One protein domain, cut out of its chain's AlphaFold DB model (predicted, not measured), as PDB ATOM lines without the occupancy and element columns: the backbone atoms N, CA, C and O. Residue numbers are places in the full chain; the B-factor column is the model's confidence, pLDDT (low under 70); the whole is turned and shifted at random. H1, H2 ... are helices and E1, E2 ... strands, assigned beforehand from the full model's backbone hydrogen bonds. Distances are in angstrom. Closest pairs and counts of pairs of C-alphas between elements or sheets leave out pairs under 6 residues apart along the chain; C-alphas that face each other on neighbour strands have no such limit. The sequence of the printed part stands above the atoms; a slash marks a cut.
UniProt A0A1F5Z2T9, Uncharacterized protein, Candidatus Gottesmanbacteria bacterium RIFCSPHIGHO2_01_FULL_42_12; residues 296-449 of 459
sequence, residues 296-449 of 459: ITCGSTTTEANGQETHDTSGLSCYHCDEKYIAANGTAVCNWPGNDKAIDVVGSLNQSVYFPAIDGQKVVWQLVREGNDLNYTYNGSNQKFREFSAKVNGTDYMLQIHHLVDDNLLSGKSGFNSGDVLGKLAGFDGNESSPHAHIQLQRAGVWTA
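What this domain is: This is residues 296 to 449 of the 459 residues of an uncharacterized protein of Candidatus Gottesmanbacteria bacterium RIFCSPHIGHO2_01_FULL_42_12 (UniProt A0A1F5Z2T9). A strongly twisted antiparallel sheet makes the body: E4, E5, E6 and E8 lie side by side in that order, E2 and E1 carry it on beyond the first part of E8, and E9 folds back beside the last part of E8. The small pair E3 and E7 lies over part of one face of this sheet, and the loops round the short helix H1 form a loose region at one end. The 154 printed residues hold one named helix and nine named strands, in the order E1 H1 E2 E3 E4 E5 E6 E7 E8 E9; the class is mostly strand, though under half of the residues are in named elements. The whole is compact, with a radius of gyration of the C-alphas of 15.6 A and spans of 40 by 34 by 27 A.

How they stand to each other: E1, residues 296 to 299, is the antiparallel neighbour of E2, residues 342 to 346, with N 344 and O 298 2.9 A apart. H1, residues 323 to 329, is not on the branched sheet, and every O i to N i+4 pair in it is within hydrogen-bond range. E3, residues 352 to 354, and E7, residues 421 to 424, are antiparallel, with N 353 and O 423 2.8 A apart. E4, residues 364 to 372, E5, residues 383 to 392, and E6, residues 395 to 405, form a meander, each strand the antiparallel neighbour of the one before; N 387 and O 369 are 2.8 A apart, as are N 388 and O 399. The closest C-alphas of E6 and E7, those of Leu 404 and Lys 424, are 5.4 A apart. E8, residues 436 to 443, has E2 and E9, residues 446 to 448, on one side and E6 on the other side. N 439 and O 343 are 2.8 A apart, N 400 and O 440 2.9 A, and N 443 and O 446 2.9 A.

Where its parts are: E1 begins with C-alpha 296 at (50.590, -36.826, -38.035). E4 is 23.5 A long and bends by 55 degrees at residue 368. E5 is 29.2 A long; E6, 29.7 A long, bends by 59 degrees at residue 402. E8 is 22.6 A long, and E9 ends with C-alpha 448 at (35.308, -39.690, -33.724).

The domain as a whole: The two C-alphas farthest apart, those of Gly 307 and Gly 412, are 44.8 A apart. The printed part has no cut. The links E1 to H1, H1 to E2, E6 to E7 and E7 to E8 are long. Residues 416 to 417 pair with residues 364 to 365 of E4, antiparallel. The mean pLDDT of the printed part is 73.7; residues 299 to 336, 373 to 382 and 428 to 433 are under 70.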
ATOM      1  N   ILE A 296      51.840 -36.827 -37.267       78.19
ATOM      2  CA  ILE A 296      50.590 -36.826 -38.035       78.19
ATOM      3  C   ILE A 296      50.872 -36.110 -39.360       78.19
ATOM      4  O   ILE A 296      51.184 -34.921 -39.354       78.19
ATOM      5  N   THR A 297      50.806 -36.834 -40.474       72.56
ATOM      6  CA  THR A 297      50.857 -36.261 -41.834       72.56
ATOM      7  C   THR A 297      49.480 -36.137 -42.450       72.56
ATOM      8  O   THR A 297      49.324 -35.449 -43.451       72.56
ATOM      9  N   CYS A 298      48.481 -36.805 -41.871       71.25
ATOM     10  CA  CYS A 298      47.115 -36.656 -42.320       71.25
ATOM     11  C   CYS A 298      46.100 -36.784 -41.193       71.25
ATOM     12  O   CYS A 298      46.286 -37.589 -40.284       71.25
ATOM     13  N   GLY A 299      45.001 -36.036 -41.279       67.75
ATOM     14  CA  GLY A 299      43.918 -36.061 -40.303       67.75
ATOM     15  C   GLY A 299      42.563 -35.693 -40.899       67.75
ATOM     16  O   GLY A 299      42.467 -35.048 -41.941       67.75
ATOM     17  N   SER A 300      41.505 -36.180 -40.258       62.75
ATOM     18  CA  SER A 300      40.118 -36.071 -40.715       62.75
ATOM     19  C   SER A 300      39.426 -34.720 -40.518       62.75
ATOM     20  O   SER A 300      38.353 -34.492 -41.076       62.75
ATOM     21  N   THR A 301      39.988 -33.842 -39.692       55.97
ATOM     22  CA  THR A 301      39.445 -32.510 -39.371       55.97
ATOM     23  C   THR A 301      40.497 -31.409 -39.436       55.97
ATOM     24  O   THR A 301      40.151 -30.241 -39.615       55.97
ATOM     25  N   THR A 302      41.775 -31.772 -39.345       48.28
ATOM     26  CA  THR A 302      42.920 -30.890 -39.505       48.28
ATOM     27  C   THR A 302      43.622 -31.175 -40.826       48.28
ATOM     28  O   THR A 302      44.331 -32.168 -40.982       48.28
ATOM     29  N   THR A 303      43.511 -30.221 -41.747       47.31
ATOM     30  CA  THR A 303      44.665 -29.827 -42.556       47.31
ATOM     31  C   THR A 303      45.863 -29.590 -41.631       47.31
ATOM     32  O   THR A 303      45.662 -29.117 -40.510       47.31
ATOM     33  N   GLU A 304      47.091 -29.914 -42.064       39.69
ATOM     34  CA  GLU A 304      48.284 -29.821 -41.206       39.69
ATOM     35  C   GLU A 304      48.357 -28.477 -40.452       39.69
ATOM     36  O   GLU A 304      47.979 -27.424 -40.975       39.69
ATOM     37  N   ALA A 305      48.890 -28.499 -39.224       34.75
ATOM     38  CA  ALA A 305      48.828 -27.409 -38.237       34.75
ATOM     39  C   ALA A 305      49.451 -26.049 -38.655       34.75
ATOM     40  O   ALA A 305      49.449 -25.107 -37.864       34.75
ATOM     41  N   ASN A 306      49.950 -25.932 -39.888       33.78
ATOM     42  CA  ASN A 306      50.440 -24.706 -40.517       33.78
ATOM     43  C   ASN A 306      49.433 -24.062 -41.495       33.78
ATOM     44  O   ASN A 306      49.769 -23.077 -42.149       33.78
ATOM     45  N   GLY A 307      48.209 -24.591 -41.624       32.94
ATOM     46  CA  GLY A 307      47.150 -23.987 -42.444       32.94
ATOM     47  C   GLY A 307      47.347 -24.116 -43.959       32.94
ATOM     48  O   GLY A 307      46.613 -23.492 -44.724       32.94
ATOM     49  N   GLN A 308      48.307 -24.928 -44.404       33.88
ATOM     50  CA  GLN A 308      48.362 -25.400 -45.782       33.88
ATOM     51  C   GLN A 308      47.520 -26.673 -45.918       33.88
ATOM     52  O   GLN A 308      47.642 -27.595 -45.113       33.88
ATOM     53  N   GLU A 309      46.756 -26.775 -47.010       37.62
ATOM     54  CA  GLU A 309      46.511 -28.065 -47.675       37.62
ATOM     55  C   GLU A 309      47.847 -28.542 -48.272       37.62
ATOM     56  O   GLU A 309      48.027 -28.609 -49.488       37.62
ATOM     57  N   THR A 310      48.833 -28.816 -47.408       34.88
ATOM     58  CA  THR A 310      50.061 -29.495 -47.794       34.88
ATOM     59  C   THR A 310      49.690 -30.938 -48.069       34.88
ATOM     60  O   THR A 310      49.786 -31.828 -47.229       34.88
ATOM     61  N   HIS A 311      49.359 -31.166 -49.337       36.31
ATOM     62  CA  HIS A 311      50.131 -32.158 -50.062       36.31
ATOM     63  C   HIS A 311      51.582 -32.108 -49.551       36.31
ATOM     64  O   HIS A 311      52.195 -31.033 -49.553       36.31
ATOM     65  N   ASP A 312      52.131 -33.248 -49.131       35.97
ATOM     66  CA  ASP A 312      53.585 -33.414 -49.065       35.97
ATOM     67  C   ASP A 312      54.188 -32.831 -50.360       35.97
ATOM     68  O   ASP A 312      53.561 -32.869 -51.418       35.97
ATOM     69  N   THR A 313      55.397 -32.277 -50.302       35.22
ATOM     70  CA  THR A 313      56.202 -31.873 -51.468       35.22
ATOM     71  C   THR A 313      56.208 -32.853 -52.663       35.22
ATOM     72  O   THR A 313      56.550 -32.438 -53.769       35.22
ATOM     73  N   SER A 314      55.811 -34.117 -52.474       39.34
ATOM     74  CA  SER A 314      55.522 -35.123 -53.514       39.34
ATOM     75  C   SER A 314      54.182 -34.984 -54.272       39.34
ATOM     76  O   SER A 314      53.983 -35.670 -55.273       39.34
ATOM     77  N   GLY A 315      53.253 -34.135 -53.827       37.53
ATOM     78  CA  GLY A 315      51.906 -33.985 -54.390       37.53
ATOM     79  C   GLY A 315      50.835 -34.909 -53.795       37.53
ATOM     80  O   GLY A 315      49.705 -34.906 -54.284       37.53
ATOM     81  N   LEU A 316      51.129 -35.677 -52.742       42.34
ATOM     82  CA  LEU A 316      50.157 -36.573 -52.101       42.34
ATOM     83  C   LEU A 316      49.244 -35.828 -51.122       42.34
ATOM     84  O   LEU A 316      49.652 -35.475 -50.018       42.34
ATOM     85  N   SER A 317      48.001 -35.594 -51.539       52.56
ATOM     86  CA  SER A 317      46.930 -35.069 -50.689       52.56
ATOM     87  C   SER A 317      46.457 -36.090 -49.664       52.56
ATOM     88  O   SER A 317      46.409 -37.289 -49.927       52.56
ATOM     89  N   CYS A 318      45.997 -35.559 -48.536       55.53
ATOM     90  CA  CYS A 318      45.263 -36.269 -47.503       55.53
ATOM     91  C   CYS A 318      44.009 -36.974 -48.035       55.53
ATOM     92  O   CYS A 318      42.949 -36.363 -48.156       55.53
ATOM     93  N   TYR A 319      44.126 -38.264 -48.335       56.09
ATOM     94  CA  TYR A 319      43.052 -39.077 -48.902       56.09
ATOM     95  C   TYR A 319      42.424 -40.022 -47.868       56.09
ATOM     96  O   TYR A 319      42.262 -41.221 -48.095       56.09
ATOM     97  N   HIS A 320      41.990 -39.443 -46.745       63.25
ATOM     98  CA  HIS A 320      40.946 -40.066 -45.927       63.25
ATOM     99  C   HIS A 320      39.644 -40.150 -46.729       63.25
ATOM    100  O   HIS A 320      39.456 -39.443 -47.717       63.25
ATOM    101  N   CYS A 321      38.724 -41.018 -46.310       58.50
ATOM    102  CA  CYS A 321      37.537 -41.373 -47.099       58.50
ATOM    103  C   CYS A 321      36.400 -40.332 -47.055       58.50
ATOM    104  O   CYS A 321      35.248 -40.664 -46.775       58.50
ATOM    105  N   ASP A 322      36.729 -39.064 -47.291       57.28
ATOM    106  CA  ASP A 322      35.800 -37.939 -47.264       57.28
ATOM    107  C   ASP A 322      35.078 -37.722 -48.613       57.28
ATOM    108  O   ASP A 322      35.309 -38.405 -49.616       57.28
ATOM    109  N   GLU A 323      34.168 -36.745 -48.644       53.31
ATOM    110  CA  GLU A 323      33.419 -36.401 -49.857       53.31
ATOM    111  C   GLU A 323      34.335 -35.893 -50.988       53.31
ATOM    112  O   GLU A 323      34.033 -36.142 -52.159       53.31
ATOM    113  N   LYS A 324      35.473 -35.247 -50.671       55.59
ATOM    114  CA  LYS A 324      36.463 -34.814 -51.671       55.59
ATOM    115  C   LYS A 324      37.148 -36.021 -52.321       55.59
ATOM    116  O   LYS A 324      37.259 -36.055 -53.544       55.59
ATOM    117  N   TYR A 325      37.559 -37.024 -51.546       53.91
ATOM    118  CA  TYR A 325      38.180 -38.256 -52.039       53.91
ATOM    119  C   TYR A 325      37.228 -39.081 -52.908       53.91
ATOM    120  O   TYR A 325      37.605 -39.538 -53.991       53.91
ATOM    121  N   ILE A 326      35.971 -39.224 -52.475       52.81
ATOM    122  CA  ILE A 326      34.928 -39.915 -53.246       52.81
ATOM    123  C   ILE A 326      34.659 -39.176 -54.567       52.81
ATOM    124  O   ILE A 326      34.574 -39.819 -55.616       52.81
ATOM    125  N   ALA A 327      34.587 -37.840 -54.545       51.50
ATOM    126  CA  ALA A 327      34.410 -37.026 -55.747       51.50
ATOM    127  C   ALA A 327      35.626 -37.070 -56.694       51.50
ATOM    128  O   ALA A 327      35.443 -37.110 -57.909       51.50
ATOM    129  N   ALA A 328      36.852 -37.096 -56.160       53.59
ATOM    130  CA  ALA A 328      38.086 -37.120 -56.945       53.59
ATOM    131  C   ALA A 328      38.342 -38.476 -57.624       53.59
ATOM    132  O   ALA A 328      38.741 -38.512 -58.786       53.59
ATOM    133  N   ASN A 329      38.089 -39.590 -56.926       53.78
ATOM    134  CA  ASN A 329      38.389 -40.941 -57.420       53.78
ATOM    135  C   ASN A 329      37.170 -41.705 -57.971       53.78
ATOM    136  O   ASN A 329      37.301 -42.856 -58.390       53.78
ATOM    137  N   GLY A 330      35.978 -41.095 -57.976       44.91
ATOM    138  CA  GLY A 330      34.777 -41.514 -58.724       44.91
ATOM    139  C   GLY A 330      34.120 -42.847 -58.333       44.91
ATOM    140  O   GLY A 330      32.982 -43.101 -58.715       44.91
ATOM    141  N   THR A 331      34.816 -43.701 -57.578       47.84
ATOM    142  CA  THR A 331      34.379 -45.049 -57.164       47.84
ATOM    143  C   THR A 331      35.106 -45.541 -55.902       47.84
ATOM    144  O   THR A 331      35.131 -46.742 -55.633       47.84
ATOM    145  N   ALA A 332      35.720 -44.646 -55.118       49.78
ATOM    146  CA  ALA A 332      36.494 -45.035 -53.942       49.78
ATOM    147  C   ALA A 332      35.624 -45.774 -52.906       49.78
ATOM    148  O   ALA A 332      34.659 -45.238 -52.360       49.78
ATOM    149  N   VAL A 333      35.968 -47.039 -52.656       52.84
ATOM    150  CA  VAL A 333      35.176 -47.970 -51.849       52.84
ATOM    151  C   VAL A 333      35.454 -47.736 -50.361       52.84
ATOM    152  O   VAL A 333      36.220 -48.457 -49.721       52.84
ATOM    153  N   CYS A 334      34.808 -46.715 -49.797       58.16
ATOM    154  CA  CYS A 334      34.877 -46.344 -48.381       58.16
ATOM    155  C   CYS A 334      34.105 -47.322 -47.469       58.16
ATOM    156  O   CYS A 334      33.192 -46.949 -46.738       58.16
ATOM    157  N   ASN A 335      34.469 -48.607 -47.527       62.78
ATOM    158  CA  ASN A 335      33.790 -49.706 -46.830       62.78
ATOM    159  C   ASN A 335      34.177 -49.860 -45.346       62.78
ATOM    160  O   ASN A 335      33.596 -50.701 -44.657       62.78
ATOM    161  N   TRP A 336      35.145 -49.088 -44.850       68.38
ATOM    162  CA  TRP A 336      35.565 -49.109 -43.448       68.38
ATOM    163  C   TRP A 336      34.858 -47.988 -42.663       68.38
ATOM    164  O   TRP A 336      35.050 -46.814 -42.979       68.38
ATOM    165  N   PRO A 337      34.040 -48.308 -41.642       70.75
ATOM    166  CA  PRO A 337      33.454 -47.295 -40.765       70.75
ATOM    167  C   PRO A 337      34.540 -46.453 -40.081       70.75
ATOM    168  O   PRO A 337      35.481 -47.018 -39.535       70.75
ATOM    169  N   GLY A 338      34.409 -45.123 -40.096       73.88
ATOM    170  CA  GLY A 338      35.386 -44.214 -39.486       73.88
ATOM    171  C   GLY A 338      36.633 -43.921 -40.329       73.88
ATOM    172  O   GLY A 338      37.513 -43.210 -39.854       73.88
ATOM    173  N   ASN A 339      36.716 -44.402 -41.576       77.00
ATOM    174  CA  ASN A 339      37.826 -44.098 -42.498       77.00
ATOM    175  C   ASN A 339      37.869 -42.619 -42.936       77.00
ATOM    176  O   ASN A 339      38.874 -42.129 -43.434       77.00
ATOM    177  N   ASP A 340      36.762 -41.905 -42.747       71.75
ATOM    178  CA  ASP A 340      36.598 -40.457 -42.882       71.75
ATOM    179  C   ASP A 340      36.917 -39.696 -41.573       71.75
ATOM    180  O   ASP A 340      36.700 -38.486 -41.486       71.75
ATOM    181  N   LYS A 341      37.347 -40.411 -40.524       77.25
ATOM    182  CA  LYS A 341      37.611 -39.928 -39.154       77.25
ATOM    183  C   LYS A 341      38.985 -40.366 -38.624       77.25
ATOM    184  O   LYS A 341      39.222 -40.376 -37.416       77.25
ATOM    185  N   ALA A 342      39.883 -40.737 -39.529       83.12
ATOM    186  CA  ALA A 342      41.201 -41.264 -39.219       83.12
ATOM    187  C   ALA A 342      42.298 -40.190 -39.102       83.12
ATOM    188  O   ALA A 342      42.088 -39.008 -39.388       83.12
ATOM    189  N   ILE A 343      43.487 -40.638 -38.702       84.94
ATOM    190  CA  ILE A 343      44.770 -39.949 -38.877       84.94
ATOM    191  C   ILE A 343      45.804 -40.920 -39.449       84.94
ATOM    192  O   ILE A 343      45.772 -42.104 -39.118       84.94
ATOM    193  N   ASP A 344      46.768 -40.404 -40.207       85.31
ATOM    194  CA  ASP A 344      47.960 -41.150 -40.617       85.31
ATOM    195  C   ASP A 344      49.173 -40.622 -39.857       85.31
ATOM    196  O   ASP A 344      49.494 -39.430 -39.913       85.31
ATOM    197  N   VAL A 345      49.850 -41.518 -39.136       85.69
ATOM    198  CA  VAL A 345      51.072 -41.204 -38.388       85.69
ATOM    199  C   VAL A 345      52.255 -41.911 -39.038       85.69
ATOM    200  O   VAL A 345      52.379 -43.135 -38.936       85.69
ATOM    201  N   VAL A 346      53.134 -41.150 -39.696       84.56
ATOM    202  CA  VAL A 346      54.321 -41.698 -40.377       84.56
ATOM    203  C   VAL A 346      55.376 -42.198 -39.401       84.56
ATOM    204  O   VAL A 346      55.540 -41.678 -38.294       84.56
ATOM    205  N   GLY A 347      56.155 -43.169 -39.862       84.81
ATOM    206  CA  GLY A 347      57.362 -43.641 -39.203       84.81
ATOM    207  C   GLY A 347      58.296 -44.351 -40.180       84.81
ATOM    208  O   GLY A 347      58.200 -44.218 -41.395       84.81
ATOM    209  N   SER A 348      59.241 -45.111 -39.640       86.31
ATOM    210  CA  SER A 348      60.134 -45.956 -40.434       86.31
ATOM    211  C   SER A 348      59.518 -47.328 -40.712       86.31
ATOM    212  O   SER A 348      58.749 -47.860 -39.912       86.31
ATOM    213  N   LEU A 349      59.923 -47.954 -41.816       85.69
ATOM    214  CA  LEU A 349      59.582 -49.344 -42.123       85.69
ATOM    215  C   LEU A 349      59.936 -50.272 -40.946       85.69
ATOM    216  O   LEU A 349      61.033 -50.183 -40.395       85.69
ATOM    217  N   ASN A 350      59.028 -51.181 -40.578       86.88
ATOM    218  CA  ASN A 350      59.147 -52.090 -39.431       86.88
ATOM    219  C   ASN A 350      59.264 -51.409 -38.048       86.88
ATOM    220  O   ASN A 350      59.538 -52.099 -37.059       86.88
ATOM    221  N   GLN A 351      59.043 -50.094 -37.939       88.00
ATOM    222  CA  GLN A 351      58.998 -49.405 -36.649       88.00
ATOM    223  C   GLN A 351      57.839 -49.935 -35.801       88.00
ATOM    224  O   GLN A 351      56.729 -50.112 -36.297       88.00
ATOM    225  N   SER A 352      58.090 -50.179 -34.513       92.25
ATOM    226  CA  SER A 352      57.053 -50.625 -33.584       92.25
ATOM    227  C   SER A 352      55.957 -49.575 -33.403       92.25
ATOM    228  O   SER A 352      56.238 -48.398 -33.163       92.25
ATOM    229  N   VAL A 353      54.717 -50.049 -33.446       92.75
ATOM    230  CA  VAL A 353      53.511 -49.326 -33.047       92.75
ATOM    231  C   VAL A 353      53.091 -49.844 -31.676       92.75
ATOM    232  O   VAL A 353      53.135 -51.049 -31.422       92.75
ATOM    233  N   TYR A 354      52.696 -48.945 -30.786       93.56
ATOM    234  CA  TYR A 354      52.430 -49.211 -29.378       93.56
ATOM    235  C   TYR A 354      50.972 -48.928 -29.022       93.56
ATOM    236  O   TYR A 354      50.329 -48.057 -29.607       93.56
ATOM    237  N   PHE A 355      50.454 -49.636 -28.020       94.00
ATOM    238  CA  PHE A 355      49.146 -49.331 -27.451       94.00
ATOM    239  C   PHE A 355      49.155 -47.954 -26.768       94.00
ATOM    240  O   PHE A 355      50.006 -47.722 -25.902       94.00
ATOM    241  N   PRO A 356      48.212 -47.051 -27.082       92.50
ATOM    242  CA  PRO A 356      48.183 -45.730 -26.473       92.50
ATOM    243  C   PRO A 356      47.703 -45.774 -25.011       92.50
ATOM    244  O   PRO A 356      46.909 -46.634 -24.608       92.50
ATOM    245  N   ALA A 357      48.204 -44.845 -24.200       90.69
ATOM    246  CA  ALA A 357      47.613 -44.422 -22.927       90.69
ATOM    247  C   ALA A 357      46.407 -43.514 -23.189       90.69
ATOM    248  O   ALA A 357      46.385 -42.858 -24.230       90.69
ATOM    249  N   ILE A 358      45.443 -43.462 -22.260       88.25
ATOM    250  CA  ILE A 358      44.279 -42.560 -22.350       88.25
ATOM    251  C   ILE A 358      44.280 -41.591 -21.172       88.25
ATOM    252  O   ILE A 358      44.386 -42.038 -20.033       88.25
ATOM    253  N   ASP A 359      44.179 -40.285 -21.428       82.12
ATOM    254  CA  ASP A 359      44.255 -39.217 -20.410       82.12
ATOM    255  C   ASP A 359      45.496 -39.347 -19.488       82.12
ATOM    256  O   ASP A 359      45.431 -39.154 -18.272       82.12
ATOM    257  N   GLY A 360      46.635 -39.776 -20.053       78.81
ATOM    258  CA  GLY A 360      47.865 -40.107 -19.312       78.81
ATOM    259  C   GLY A 360      47.808 -41.401 -18.477       78.81
ATOM    260  O   GLY A 360      48.815 -41.806 -17.897       78.81
ATOM    261  N   GLN A 361      46.665 -42.085 -18.422       82.75
ATOM    262  CA  GLN A 361      46.466 -43.327 -17.675       82.75
ATOM    263  C   GLN A 361      46.870 -44.548 -18.509       82.75
ATOM    264  O   GLN A 361      46.610 -44.624 -19.712       82.75
ATOM    265  N   LYS A 362      47.464 -45.556 -17.857       87.12
ATOM    266  CA  LYS A 362      47.659 -46.873 -18.476       87.12
ATOM    267  C   LYS A 362      46.317 -47.587 -18.601       87.12
ATOM    268  O   LYS A 362      45.589 -47.734 -17.622       87.12
ATOM    269  N   VAL A 363      46.032 -48.066 -19.802       91.06
ATOM    270  CA  VAL A 363      44.787 -48.728 -20.188       91.06
ATOM    271  C   VAL A 363      45.079 -50.167 -20.584       91.06
ATOM    272  O   VAL A 363      46.129 -50.456 -21.155       91.06
ATOM    273  N   VAL A 364      44.140 -51.070 -20.290       94.25
ATOM    274  CA  VAL A 364      44.178 -52.451 -20.779       94.25
ATOM    275  C   VAL A 364      43.267 -52.573 -21.998       94.25
ATOM    276  O   VAL A 364      42.042 -52.518 -21.887       94.25
ATOM    277  N   TRP A 365      43.890 -52.765 -23.151       96.12
ATOM    278  CA  TRP A 365      43.272 -53.007 -24.443       96.12
ATOM    279  C   TRP A 365      42.954 -54.493 -24.633       96.12
ATOM    280  O   TRP A 365      43.727 -55.376 -24.256       96.12
ATOM    281  N   GLN A 366      41.810 -54.782 -25.242       96.19
ATOM    282  CA  GLN A 366      41.354 -56.129 -25.574       96.19
ATOM    283  C   GLN A 366      41.183 -56.243 -27.085       96.19
ATOM    284  O   GLN A 366      40.429 -55.467 -27.667       96.19
ATOM    285  N   LEU A 367      41.865 -57.206 -27.714       94.31
ATOM    286  CA  LEU A 367      41.710 -57.484 -29.144       94.31
ATOM    287  C   LEU A 367      40.259 -57.889 -29.433       94.31
ATOM    288  O   LEU A 367      39.758 -58.862 -28.870       94.31
ATOM    289  N   VAL A 368      39.595 -57.128 -30.303       92.06
ATOM    290  CA  VAL A 368      38.229 -57.387 -30.778       92.06
ATOM    291  C   VAL A 368      38.285 -58.227 -32.047       92.06
ATOM    292  O   VAL A 368      37.629 -59.264 -32.137       92.06
ATOM    293  N   ARG A 369      39.107 -57.799 -33.012       89.38
ATOM    294  CA  ARG A 369      39.372 -58.519 -34.262       89.38
ATOM    295  C   ARG A 369      40.743 -58.157 -34.826       89.38
ATOM    296  O   ARG A 369      41.206 -57.029 -34.704       89.38
ATOM    297  N   GLU A 370      41.353 -59.126 -35.487       88.31
ATOM    298  CA  GLU A 370      42.473 -58.943 -36.407       88.31
ATOM    299  C   GLU A 370      42.034 -59.507 -37.760       88.31
ATOM    300  O   GLU A 370      41.283 -60.486 -37.816       88.31
ATOM    301  N   GLY A 371      42.495 -58.903 -38.846       83.62
ATOM    302  CA  GLY A 371      42.349 -59.464 -40.180       83.62
ATOM    303  C   GLY A 371      43.400 -58.908 -41.125       83.62
ATOM    304  O   GLY A 371      44.131 -57.978 -40.790       83.62
ATOM    305  N   ASN A 372      43.475 -59.486 -42.319       79.44
ATOM    306  CA  ASN A 372      44.228 -58.872 -43.407       79.44
ATOM    307  C   ASN A 372      43.520 -57.575 -43.825       79.44
ATOM    308  O   ASN A 372      42.295 -57.486 -43.708       79.44
ATOM    309  N   ASP A 373      44.262 -56.595 -44.332       69.25
ATOM    310  CA  ASP A 373      43.663 -55.387 -44.903       69.25
ATOM    311  C   ASP A 373      43.053 -55.693 -46.287       69.25
ATOM    312  O   ASP A 373      43.670 -55.563 -47.343       69.25
ATOM    313  N   LEU A 374      41.831 -56.235 -46.259       53.03
ATOM    314  CA  LEU A 374      41.210 -56.948 -47.381       53.03
ATOM    315  C   LEU A 374      40.790 -56.069 -48.572       53.03
ATOM    316  O   LEU A 374      40.353 -56.627 -49.577       53.03
ATOM    317  N   ASN A 375      40.903 -54.739 -48.486       51.25
ATOM    318  CA  ASN A 375      40.581 -53.850 -49.611       51.25
ATOM    319  C   ASN A 375      41.779 -53.575 -50.530       51.25
ATOM    320  O   ASN A 375      41.570 -53.195 -51.683       51.25
ATOM    321  N   TYR A 376      43.015 -53.832 -50.088       49.56
ATOM    322  CA  TYR A 376      44.168 -53.817 -50.982       49.56
ATOM    323  C   TYR A 376      44.297 -55.159 -51.704       49.56
ATOM    324  O   TYR A 376      45.137 -56.002 -51.394       49.56
ATOM    325  N   THR A 377      43.531 -55.305 -52.789       39.53
ATOM    326  CA  THR A 377      43.717 -56.346 -53.820       39.53
ATOM    327  C   THR A 377      45.045 -56.195 -54.593       39.53
ATOM    328  O   THR A 377      45.222 -56.789 -55.659       39.53
ATOM    329  N   TYR A 378      46.003 -55.425 -54.061       40.62
ATOM    330  CA  TYR A 378      47.400 -55.403 -54.480       40.62
ATOM    331  C   TYR A 378      48.101 -56.680 -53.991       40.62
ATOM    332  O   TYR A 378      48.777 -56.740 -52.964       40.62
ATOM    333  N   ASN A 379      47.813 -57.729 -54.759       37.12
ATOM    334  CA  ASN A 379      48.496 -59.005 -54.936       37.12
ATOM    335  C   ASN A 379      49.810 -59.201 -54.138       37.12
ATOM    336  O   ASN A 379      50.895 -59.142 -54.711       37.12
ATOM    337  N   GLY A 380      49.709 -59.487 -52.832       47.66
ATOM    338  CA  GLY A 380      50.842 -59.925 -52.001       47.66
ATOM    339  C   GLY A 380      51.105 -59.144 -50.709       47.66
ATOM    340  O   GLY A 380      51.924 -59.603 -49.915       47.66
ATOM    341  N   SER A 381      50.425 -58.019 -50.451       56.09
ATOM    342  CA  SER A 381      50.697 -57.243 -49.230       56.09
ATOM    343  C   SER A 381      50.347 -58.027 -47.947       56.09
ATOM    344  O   SER A 381      49.198 -58.387 -47.687       56.09
ATOM    345  N   ASN A 382      51.354 -58.297 -47.106       66.38
ATOM    346  CA  ASN A 382      51.195 -58.986 -45.814       66.38
ATOM    347  C   ASN A 382      50.721 -58.023 -44.708       66.38
ATOM    348  O   ASN A 382      51.246 -58.038 -43.590       66.38
ATOM    349  N   GLN A 383      49.772 -57.142 -45.037       79.19
ATOM    350  CA  GLN A 383      49.283 -56.107 -44.133       79.19
ATOM    351  C   GLN A 383      48.071 -56.572 -43.314       79.19
ATOM    352  O   GLN A 383      47.176 -57.269 -43.801       79.19
ATOM    353  N   LYS A 384      48.043 -56.154 -42.049       84.88
ATOM    354  CA  LYS A 384      46.964 -56.382 -41.088       84.88
ATOM    355  C   LYS A 384      46.287 -55.075 -40.721       84.88
ATOM    356  O   LYS A 384      46.954 -54.058 -40.522       84.88
ATOM    357  N   PHE A 385      44.986 -55.172 -40.473       87.81
ATOM    358  CA  PHE A 385      44.307 -54.273 -39.552       87.81
ATOM    359  C   PHE A 385      44.073 -54.988 -38.214       87.81
ATOM    360  O   PHE A 385      43.861 -56.206 -38.151       87.81
ATOM    361  N   ARG A 386      44.096 -54.220 -37.128       91.44
ATOM    362  CA  ARG A 386      43.834 -54.687 -35.765       91.44
ATOM    363  C   ARG A 386      42.871 -53.728 -35.079       91.44
ATOM    364  O   ARG A 386      43.055 -52.518 -35.140       91.44
ATOM    365  N   GLU A 387      41.852 -54.270 -34.424       92.75
ATOM    366  CA  GLU A 387      40.842 -53.515 -33.682       92.75
ATOM    367  C   GLU A 387      40.837 -53.941 -32.216       92.75
ATOM    368  O   GLU A 387      40.765 -55.131 -31.893       92.75
ATOM    369  N   PHE A 388      40.875 -52.959 -31.323       95.50
ATOM    370  CA  PHE A 388      40.951 -53.148 -29.884       95.50
ATOM    371  C   PHE A 388      39.885 -52.340 -29.172       95.50
ATOM    372  O   PHE A 388      39.562 -51.235 -29.585       95.50
ATOM    373  N   SER A 389      39.400 -52.859 -28.052       95.88
ATOM    374  CA  SER A 389      38.472 -52.167 -27.163       95.88
ATOM    375  C   SER A 389      39.106 -51.902 -25.803       95.88
ATOM    376  O   SER A 389      39.942 -52.672 -25.329       95.88
ATOM    377  N   ALA A 390      38.686 -50.817 -25.169       95.12
ATOM    378  CA  ALA A 390      39.047 -50.460 -23.807       95.12
ATOM    379  C   ALA A 390      37.862 -49.784 -23.106       95.12
ATOM    380  O   ALA A 390      37.008 -49.185 -23.755       95.12
ATOM    381  N   LYS A 391      37.827 -49.832 -21.769       92.62
ATOM    382  CA  LYS A 391      36.891 -49.035 -20.965       92.62
ATOM    383  C   LYS A 391      37.664 -48.193 -19.962       92.62
ATOM    384  O   LYS A 391      38.349 -48.742 -19.104       92.62
ATOM    385  N   VAL A 392      37.510 -46.875 -20.048       87.62
ATOM    386  CA  VAL A 392      38.141 -45.900 -19.147       87.62
ATOM    387  C   VAL A 392      37.047 -45.010 -18.575       87.62
ATOM    388  O   VAL A 392      36.231 -44.473 -19.319       87.62
ATOM    389  N   ASN A 393      36.982 -44.901 -17.244       86.06
ATOM    390  CA  ASN A 393      35.992 -44.090 -16.520       86.06
ATOM    391  C   ASN A 393      34.529 -44.326 -16.960       86.06
ATOM    392  O   ASN A 393      33.709 -43.415 -17.004       86.06
ATOM    393  N   GLY A 394      34.195 -45.577 -17.301       85.69
ATOM    394  CA  GLY A 394      32.870 -45.982 -17.782       85.69
ATOM    395  C   GLY A 394      32.653 -45.812 -19.291       85.69
ATOM    396  O   GLY A 394      31.833 -46.542 -19.852       85.69
ATOM    397  N   THR A 395      33.417 -44.949 -19.964       86.50
ATOM    398  CA  THR A 395      33.380 -44.756 -21.420       86.50
ATOM    399  C   THR A 395      34.045 -45.923 -22.144       86.50
ATOM    400  O   THR A 395      35.167 -46.308 -21.816       86.50
ATOM    401  N   ASP A 396      33.346 -46.489 -23.128       91.12
ATOM    402  CA  ASP A 396      33.904 -47.464 -24.066       91.12
ATOM    403  C   ASP A 396      34.689 -46.752 -25.172       91.12
ATOM    404  O   ASP A 396      34.213 -45.770 -25.745       91.12
ATOM    405  N   TYR A 397      35.868 -47.272 -25.483       92.62
ATOM    406  CA  TYR A 397      36.732 -46.828 -26.569       92.62
ATOM    407  C   TYR A 397      37.043 -48.006 -27.483       92.62
ATOM    408  O   TYR A 397      37.206 -49.133 -27.012       92.62
ATOM    409  N   MET A 398      37.166 -47.734 -28.777       94.00
ATOM    410  CA  MET A 398      37.623 -48.697 -29.766       94.00
ATOM    411  C   MET A 398      38.665 -48.048 -30.675       94.00
ATOM    412  O   MET A 398      38.431 -46.980 -31.230       94.00
ATOM    413  N   LEU A 399      39.823 -48.689 -30.788       93.75
ATOM    414  CA  LEU A 399      40.978 -48.262 -31.567       93.75
ATOM    415  C   LEU A 399      41.153 -49.246 -32.721       93.75
ATOM    416  O   LEU A 399      41.377 -50.429 -32.467       93.75
ATOM    417  N   GLN A 400      41.075 -48.772 -33.960       92.38
ATOM    418  CA  GLN A 400      41.393 -49.567 -35.142       92.38
ATOM    419  C   GLN A 400      42.649 -48.994 -35.805       92.38
ATOM    420  O   GLN A 400      42.746 -47.788 -36.011       92.38
ATOM    421  N   ILE A 401      43.631 -49.850 -36.096       91.56
ATOM    422  CA  ILE A 401      44.883 -49.473 -36.760       91.56
ATOM    423  C   ILE A 401      45.107 -50.393 -37.957       91.56
ATOM    424  O   ILE A 401      44.970 -51.611 -37.823       91.56
ATOM    425  N   HIS A 402      45.451 -49.811 -39.103       88.25
ATOM    426  CA  HIS A 402      45.736 -50.504 -40.362       88.25
ATOM    427  C   HIS A 402      47.221 -50.365 -40.736       88.25
ATOM    428  O   HIS A 402      47.999 -49.743 -40.008       88.25
ATOM    429  N   HIS A 403      47.618 -50.984 -41.849       87.00
ATOM    430  CA  HIS A 403      48.985 -50.957 -42.399       87.00
ATOM    431  C   HIS A 403      50.065 -51.497 -41.446       87.00
ATOM    432  O   HIS A 403      51.204 -51.028 -41.391       87.00
ATOM    433  N   LEU A 404      49.709 -52.546 -40.696       88.69
ATOM    434  CA  LEU A 404      50.613 -53.263 -39.797       88.69
ATOM    435  C   LEU A 404      51.182 -54.523 -40.460       88.69
ATOM    436  O   LEU A 404      50.502 -55.171 -41.245       88.69
ATOM    437  N   VAL A 405      52.406 -54.917 -40.118       86.62
ATOM    438  CA  VAL A 405      53.021 -56.175 -40.588       86.62
ATOM    439  C   VAL A 405      52.326 -57.401 -39.976       86.62
ATOM    440  O   VAL A 405      52.003 -57.404 -38.786       86.62
ATOM    441  N   ASP A 406      52.171 -58.483 -40.750       81.12
ATOM    442  CA  ASP A 406      51.876 -59.821 -40.214       81.12
ATOM    443  C   ASP A 406      53.045 -60.351 -39.358       81.12
ATOM    444  O   ASP A 406      53.981 -60.990 -39.839       81.12
ATOM    445  N   ASP A 407      53.014 -60.022 -38.069       78.19
ATOM    446  CA  ASP A 407      54.116 -60.229 -37.126       78.19
ATOM    447  C   ASP A 407      53.830 -61.289 -36.044       78.19
ATOM    448  O   ASP A 407      54.684 -61.550 -35.194       78.19
ATOM    449  N   ASN A 408      52.637 -61.903 -36.057       79.88
ATOM    450  CA  ASN A 408      52.132 -62.846 -35.044       79.88
ATOM    451  C   ASN A 408      52.218 -62.367 -33.570       79.88
ATOM    452  O   ASN A 408      51.969 -63.160 -32.657       79.88
ATOM    453  N   LEU A 409      52.527 -61.089 -33.293       80.88
ATOM    454  CA  LEU A 409      52.913 -60.616 -31.951       80.88
ATOM    455  C   LEU A 409      51.830 -60.808 -30.883       80.88
ATOM    456  O   LEU A 409      52.150 -60.934 -29.696       80.88
ATOM    457  N   LEU A 410      50.564 -60.825 -31.299       83.06
ATOM    458  CA  LEU A 410      49.389 -60.872 -30.429       83.06
ATOM    459  C   LEU A 410      48.767 -62.276 -30.326       83.06
ATOM    460  O   LEU A 410      47.833 -62.475 -29.549       83.06
ATOM    461  N   SER A 411      49.281 -63.254 -31.081       78.44
ATOM    462  CA  SER A 411      48.708 -64.600 -31.147       78.44
ATOM    463  C   SER A 411      48.676 -65.267 -29.767       78.44
ATOM    464  O   SER A 411      49.680 -65.321 -29.054       78.44
ATOM    465  N   GLY A 412      47.494 -65.741 -29.363       77.25
ATOM    466  CA  GLY A 412      47.262 -66.380 -28.063       77.25
ATOM    467  C   GLY A 412      47.296 -65.454 -26.837       77.25
ATOM    468  O   GLY A 412      47.188 -65.956 -25.718       77.25
ATOM    469  N   LYS A 413      47.430 -64.131 -27.008       84.19
ATOM    470  CA  LYS A 413      47.463 -63.148 -25.910       84.19
ATOM    471  C   LYS A 413      46.124 -62.420 -25.747       84.19
ATOM    472  O   LYS A 413      45.360 -62.266 -26.696       84.19
ATOM    473  N   SER A 414      45.864 -61.930 -24.540       85.19
ATOM    474  CA  SER A 414      44.745 -61.041 -24.213       85.19
ATOM    475  C   SER A 414      45.156 -60.071 -23.104       85.19
ATOM    476  O   SER A 414      46.043 -60.387 -22.313       85.19
ATOM    477  N   GLY A 415      44.523 -58.893 -23.051       86.38
ATOM    478  CA  GLY A 415      44.891 -57.816 -22.129       86.38
ATOM    479  C   GLY A 415      46.267 -57.211 -22.415       86.38
ATOM    480  O   GLY A 415      47.259 -57.600 -21.807       86.38
ATOM    481  N   PHE A 416      46.308 -56.227 -23.310       93.38
ATOM    482  CA  PHE A 416      47.521 -55.497 -23.682       93.38
ATOM    483  C   PHE A 416      47.543 -54.139 -22.984       93.38
ATOM    484  O   PHE A 416      46.554 -53.413 -23.014       93.38
ATOM    485  N   ASN A 417      48.642 -53.778 -22.336       92.69
ATOM    486  CA  ASN A 417      48.761 -52.518 -21.613       92.69
ATOM    487  C   ASN A 417      49.194 -51.397 -22.559       92.69
ATOM    488  O   ASN A 417      49.936 -51.627 -23.510       92.69
ATOM    489  N   SER A 418      48.821 -50.156 -22.253       92.31
ATOM    490  CA  SER A 418      49.451 -48.980 -22.862       92.31
ATOM    491  C   SER A 418      50.979 -49.050 -22.752       92.31
ATOM    492  O   SER A 418      51.519 -49.242 -21.660       92.31
ATOM    493  N   GLY A 419      51.666 -48.873 -23.881       87.06
ATOM    494  CA  GLY A 419      53.113 -49.054 -24.019       87.06
ATOM    495  C   GLY A 419      53.565 -50.465 -24.424       87.06
ATOM    496  O   GLY A 419      54.731 -50.623 -24.782       87.06
ATOM    497  N   ASP A 420      52.684 -51.472 -24.439       89.81
ATOM    498  CA  ASP A 420      52.983 -52.757 -25.086       89.81
ATOM    499  C   ASP A 420      53.023 -52.575 -26.619       89.81
ATOM    500  O   ASP A 420      52.390 -51.670 -27.174       89.81
ATOM    501  N   VAL A 421      53.763 -53.433 -27.329       91.31
ATOM    502  CA  VAL A 421      53.828 -53.399 -28.802       91.31
ATOM    503  C   VAL A 421      52.534 -53.974 -29.387       91.31
ATOM    504  O   VAL A 421      52.219 -55.147 -29.187       91.31
ATOM    505  N   LEU A 422      51.813 -53.140 -30.134       92.00
ATOM    506  CA  LEU A 422      50.593 -53.457 -30.881       92.00
ATOM    507  C   LEU A 422      50.900 -54.067 -32.255       92.00
ATOM    508  O   LEU A 422      50.126 -54.878 -32.762       92.00
ATOM    509  N   GLY A 423      52.022 -53.691 -32.864       91.75
ATOM    510  CA  GLY A 423      52.450 -54.201 -34.164       91.75
ATOM    511  C   GLY A 423      53.696 -53.493 -34.680       91.75
ATOM    512  O   GLY A 423      54.405 -52.835 -33.916       91.75
ATOM    513  N   LYS A 424      53.941 -53.585 -35.986       91.06
ATOM    514  CA  LYS A 424      54.977 -52.816 -36.690       91.06
ATOM    515  C   LYS A 424      54.427 -52.183 -37.958       91.06
ATOM    516  O   LYS A 424      53.598 -52.806 -38.610       91.06
ATOM    517  N   LEU A 425      54.926 -51.004 -38.325       88.75
ATOM    518  CA  LEU A 425      54.592 -50.339 -39.585       88.75
ATOM    519  C   LEU A 425      54.999 -51.203 -40.779       88.75
ATOM    520  O   LEU A 425      56.171 -51.578 -40.908       88.75
ATOM    521  N   ALA A 426      54.040 -51.500 -41.649       83.81
ATOM    522  CA  ALA A 426      54.307 -52.166 -42.909       83.81
ATOM    523  C   ALA A 426      54.931 -51.207 -43.927       83.81
ATOM    524  O   ALA A 426      54.752 -49.991 -43.882       83.81
ATOM    525  N   GLY A 427      55.665 -51.788 -44.870       70.69
ATOM    526  CA  GLY A 427      55.935 -51.139 -46.144       70.69
ATOM    527  C   GLY A 427      54.777 -51.413 -47.090       70.69
ATOM    528  O   GLY A 427      54.129 -52.461 -46.998       70.69
ATOM    529  N   PHE A 428      54.534 -50.486 -48.005       68.69
ATOM    530  CA  PHE A 428      53.667 -50.739 -49.143       68.69
ATOM    531  C   PHE A 428      54.488 -51.213 -50.330       68.69
ATOM    532  O   PHE A 428      55.406 -50.525 -50.779       68.69
ATOM    533  N   ASP A 429      54.091 -52.351 -50.890       51.47
ATOM    534  CA  ASP A 429      54.537 -52.771 -52.211       51.47
ATOM    535  C   ASP A 429      53.787 -51.953 -53.280       51.47
ATOM    536  O   ASP A 429      52.844 -52.427 -53.910       51.47
ATOM    537  N   GLY A 430      54.229 -50.706 -53.492       48.31
ATOM    538  CA  GLY A 430      54.185 -50.110 -54.830       48.31
ATOM    539  C   GLY A 430      53.284 -48.906 -55.123       48.31
ATOM    540  O   GLY A 430      53.054 -48.689 -56.307       48.31
ATOM    541  N   ASN A 431      52.794 -48.116 -54.151       46.00
ATOM    542  CA  ASN A 431      52.217 -46.790 -54.490       46.00
ATOM    543  C   ASN A 431      52.129 -45.733 -53.369       46.00
ATOM    544  O   ASN A 431      51.985 -44.554 -53.682       46.00
ATOM    545  N   GLU A 432      52.232 -46.100 -52.090       54.28
ATOM    546  CA  GLU A 432      52.227 -45.126 -50.988       54.28
ATOM    547  C   GLU A 432      53.662 -44.811 -50.544       54.28
ATOM    548  O   GLU A 432      54.477 -45.712 -50.337       54.28
ATOM    549  N   SER A 433      53.999 -43.521 -50.457       59.81
ATOM    550  CA  SER A 433      55.389 -43.042 -50.412       59.81
ATOM    551  C   SER A 433      56.089 -43.198 -49.056       59.81
ATOM    552  O   SER A 433      57.309 -43.036 -48.985       59.81
ATOM    553  N   SER A 434      55.355 -43.500 -47.979       76.44
ATOM    554  CA  SER A 434      55.909 -43.585 -46.623       76.44
ATOM    555  C   SER A 434      55.188 -44.617 -45.739       76.44
ATOM    556  O   SER A 434      53.954 -44.614 -45.686       76.44
ATOM    557  N   PRO A 435      55.926 -45.469 -44.996       83.81
ATOM    558  CA  PRO A 435      55.367 -46.292 -43.924       83.81
ATOM    559  C   PRO A 435      54.658 -45.438 -42.866       83.81
ATOM    560  O   PRO A 435      55.242 -44.517 -42.292       83.81
ATOM    561  N   HIS A 436      53.407 -45.769 -42.564       86.00
ATOM    562  CA  HIS A 436      52.595 -45.055 -41.583       86.00
ATOM    563  C   HIS A 436      51.576 -45.991 -40.929       86.00
ATOM    564  O   HIS A 436      51.298 -47.076 -41.433       86.00
ATOM    565  N   ALA A 437      51.048 -45.580 -39.778       88.81
ATOM    566  CA  ALA A 437      49.893 -46.213 -39.158       88.81
ATOM    567  C   ALA A 437      48.657 -45.361 -39.445       88.81
ATOM    568  O   ALA A 437      48.584 -44.222 -38.976       88.81
ATOM    569  N   HIS A 438      47.693 -45.928 -40.167       88.62
ATOM    570  CA  HIS A 438      46.364 -45.348 -40.327       88.62
ATOM    571  C   HIS A 438      45.514 -45.718 -39.107       88.62
ATOM    572  O   HIS A 438      45.279 -46.900 -38.838       88.62
ATOM    573  N   ILE A 439      45.104 -44.719 -38.327       89.94
ATOM    574  CA  ILE A 439      44.516 -44.876 -36.991       89.94
ATOM    575  C   ILE A 439      43.116 -44.271 -36.967       89.94
ATOM    576  O   ILE A 439      42.928 -43.083 -37.215       89.94
ATOM    577  N   GLN A 440      42.138 -45.084 -36.584       90.00
ATOM    578  CA  GLN A 440      40.735 -44.714 -36.438       90.00
ATOM    579  C   GLN A 440      40.321 -44.895 -34.972       90.00
ATOM    580  O   GLN A 440      40.681 -45.887 -34.328       90.00
ATOM    581  N   LEU A 441      39.534 -43.956 -34.444       90.31
ATOM    582  CA  LEU A 441      39.076 -43.978 -33.056       90.31
ATOM    583  C   LEU A 441      37.550 -43.900 -32.968       90.31
ATOM    584  O   LEU A 441      36.902 -43.072 -33.605       90.31
ATOM    585  N   GLN A 442      36.978 -44.729 -32.108       89.31
ATOM    586  CA  GLN A 442      35.583 -44.669 -31.705       89.31
ATOM    587  C   GLN A 442      35.481 -44.469 -30.190       89.31
ATOM    588  O   GLN A 442      36.153 -45.142 -29.407       89.31
ATOM    589  N   ARG A 443      34.589 -43.568 -29.773       88.69
ATOM    590  CA  ARG A 443      34.284 -43.235 -28.377       88.69
ATOM    591  C   ARG A 443      32.787 -43.396 -28.134       88.69
ATOM    592  O   ARG A 443      31.969 -42.882 -28.888       88.69
ATOM    593  N   ALA A 444      32.419 -44.127 -27.083       87.25
ATOM    594  CA  ALA A 444      31.033 -44.436 -26.716       87.25
ATOM    595  C   ALA A 444      30.174 -45.005 -27.875       87.25
ATOM    596  O   ALA A 444      28.975 -44.744 -27.954       87.25
ATOM    597  N   GLY A 445      30.784 -45.782 -28.780       85.88
ATOM    598  CA  GLY A 445      30.107 -46.365 -29.947       85.88
ATOM    599  C   GLY A 445      29.978 -45.439 -31.166       85.88
ATOM    600  O   GLY A 445      29.406 -45.852 -32.172       85.88
ATOM    601  N   VAL A 446      30.513 -44.215 -31.108       84.81
ATOM    602  CA  VAL A 446      30.533 -43.249 -32.219       84.81
ATOM    603  C   VAL A 446      31.959 -43.099 -32.744       84.81
ATOM    604  O   VAL A 446      32.880 -42.885 -31.957       84.81
ATOM    605  N   TRP A 447      32.159 -43.217 -34.058       85.19
ATOM    606  CA  TRP A 447      33.445 -42.888 -34.684       85.19
ATOM    607  C   TRP A 447      33.711 -41.388 -34.566       85.19
ATOM    608  O   TRP A 447      32.868 -40.565 -34.916       85.19
ATOM    609  N   THR A 448      34.878 -41.052 -34.040       81.44
ATOM    610  CA  THR A 448      35.308 -39.690 -33.724       81.44
ATOM    611  C   THR A 448      36.568 -39.381 -34.505       81.44
ATOM    612  O   THR A 448      37.432 -40.248 -34.608       81.44
ATOM    613  N   ALA A 449      36.686 -38.151 -34.999       76.69
ATOM    614  CA  ALA A 449      37.902 -37.670 -35.640       76.69
ATOM    615  C   ALA A 449      39.117 -37.940 -34.737       76.69
ATOM    616  O   ALA A 449      39.155 -37.482 -33.597       76.69
TER     617      ALA A 449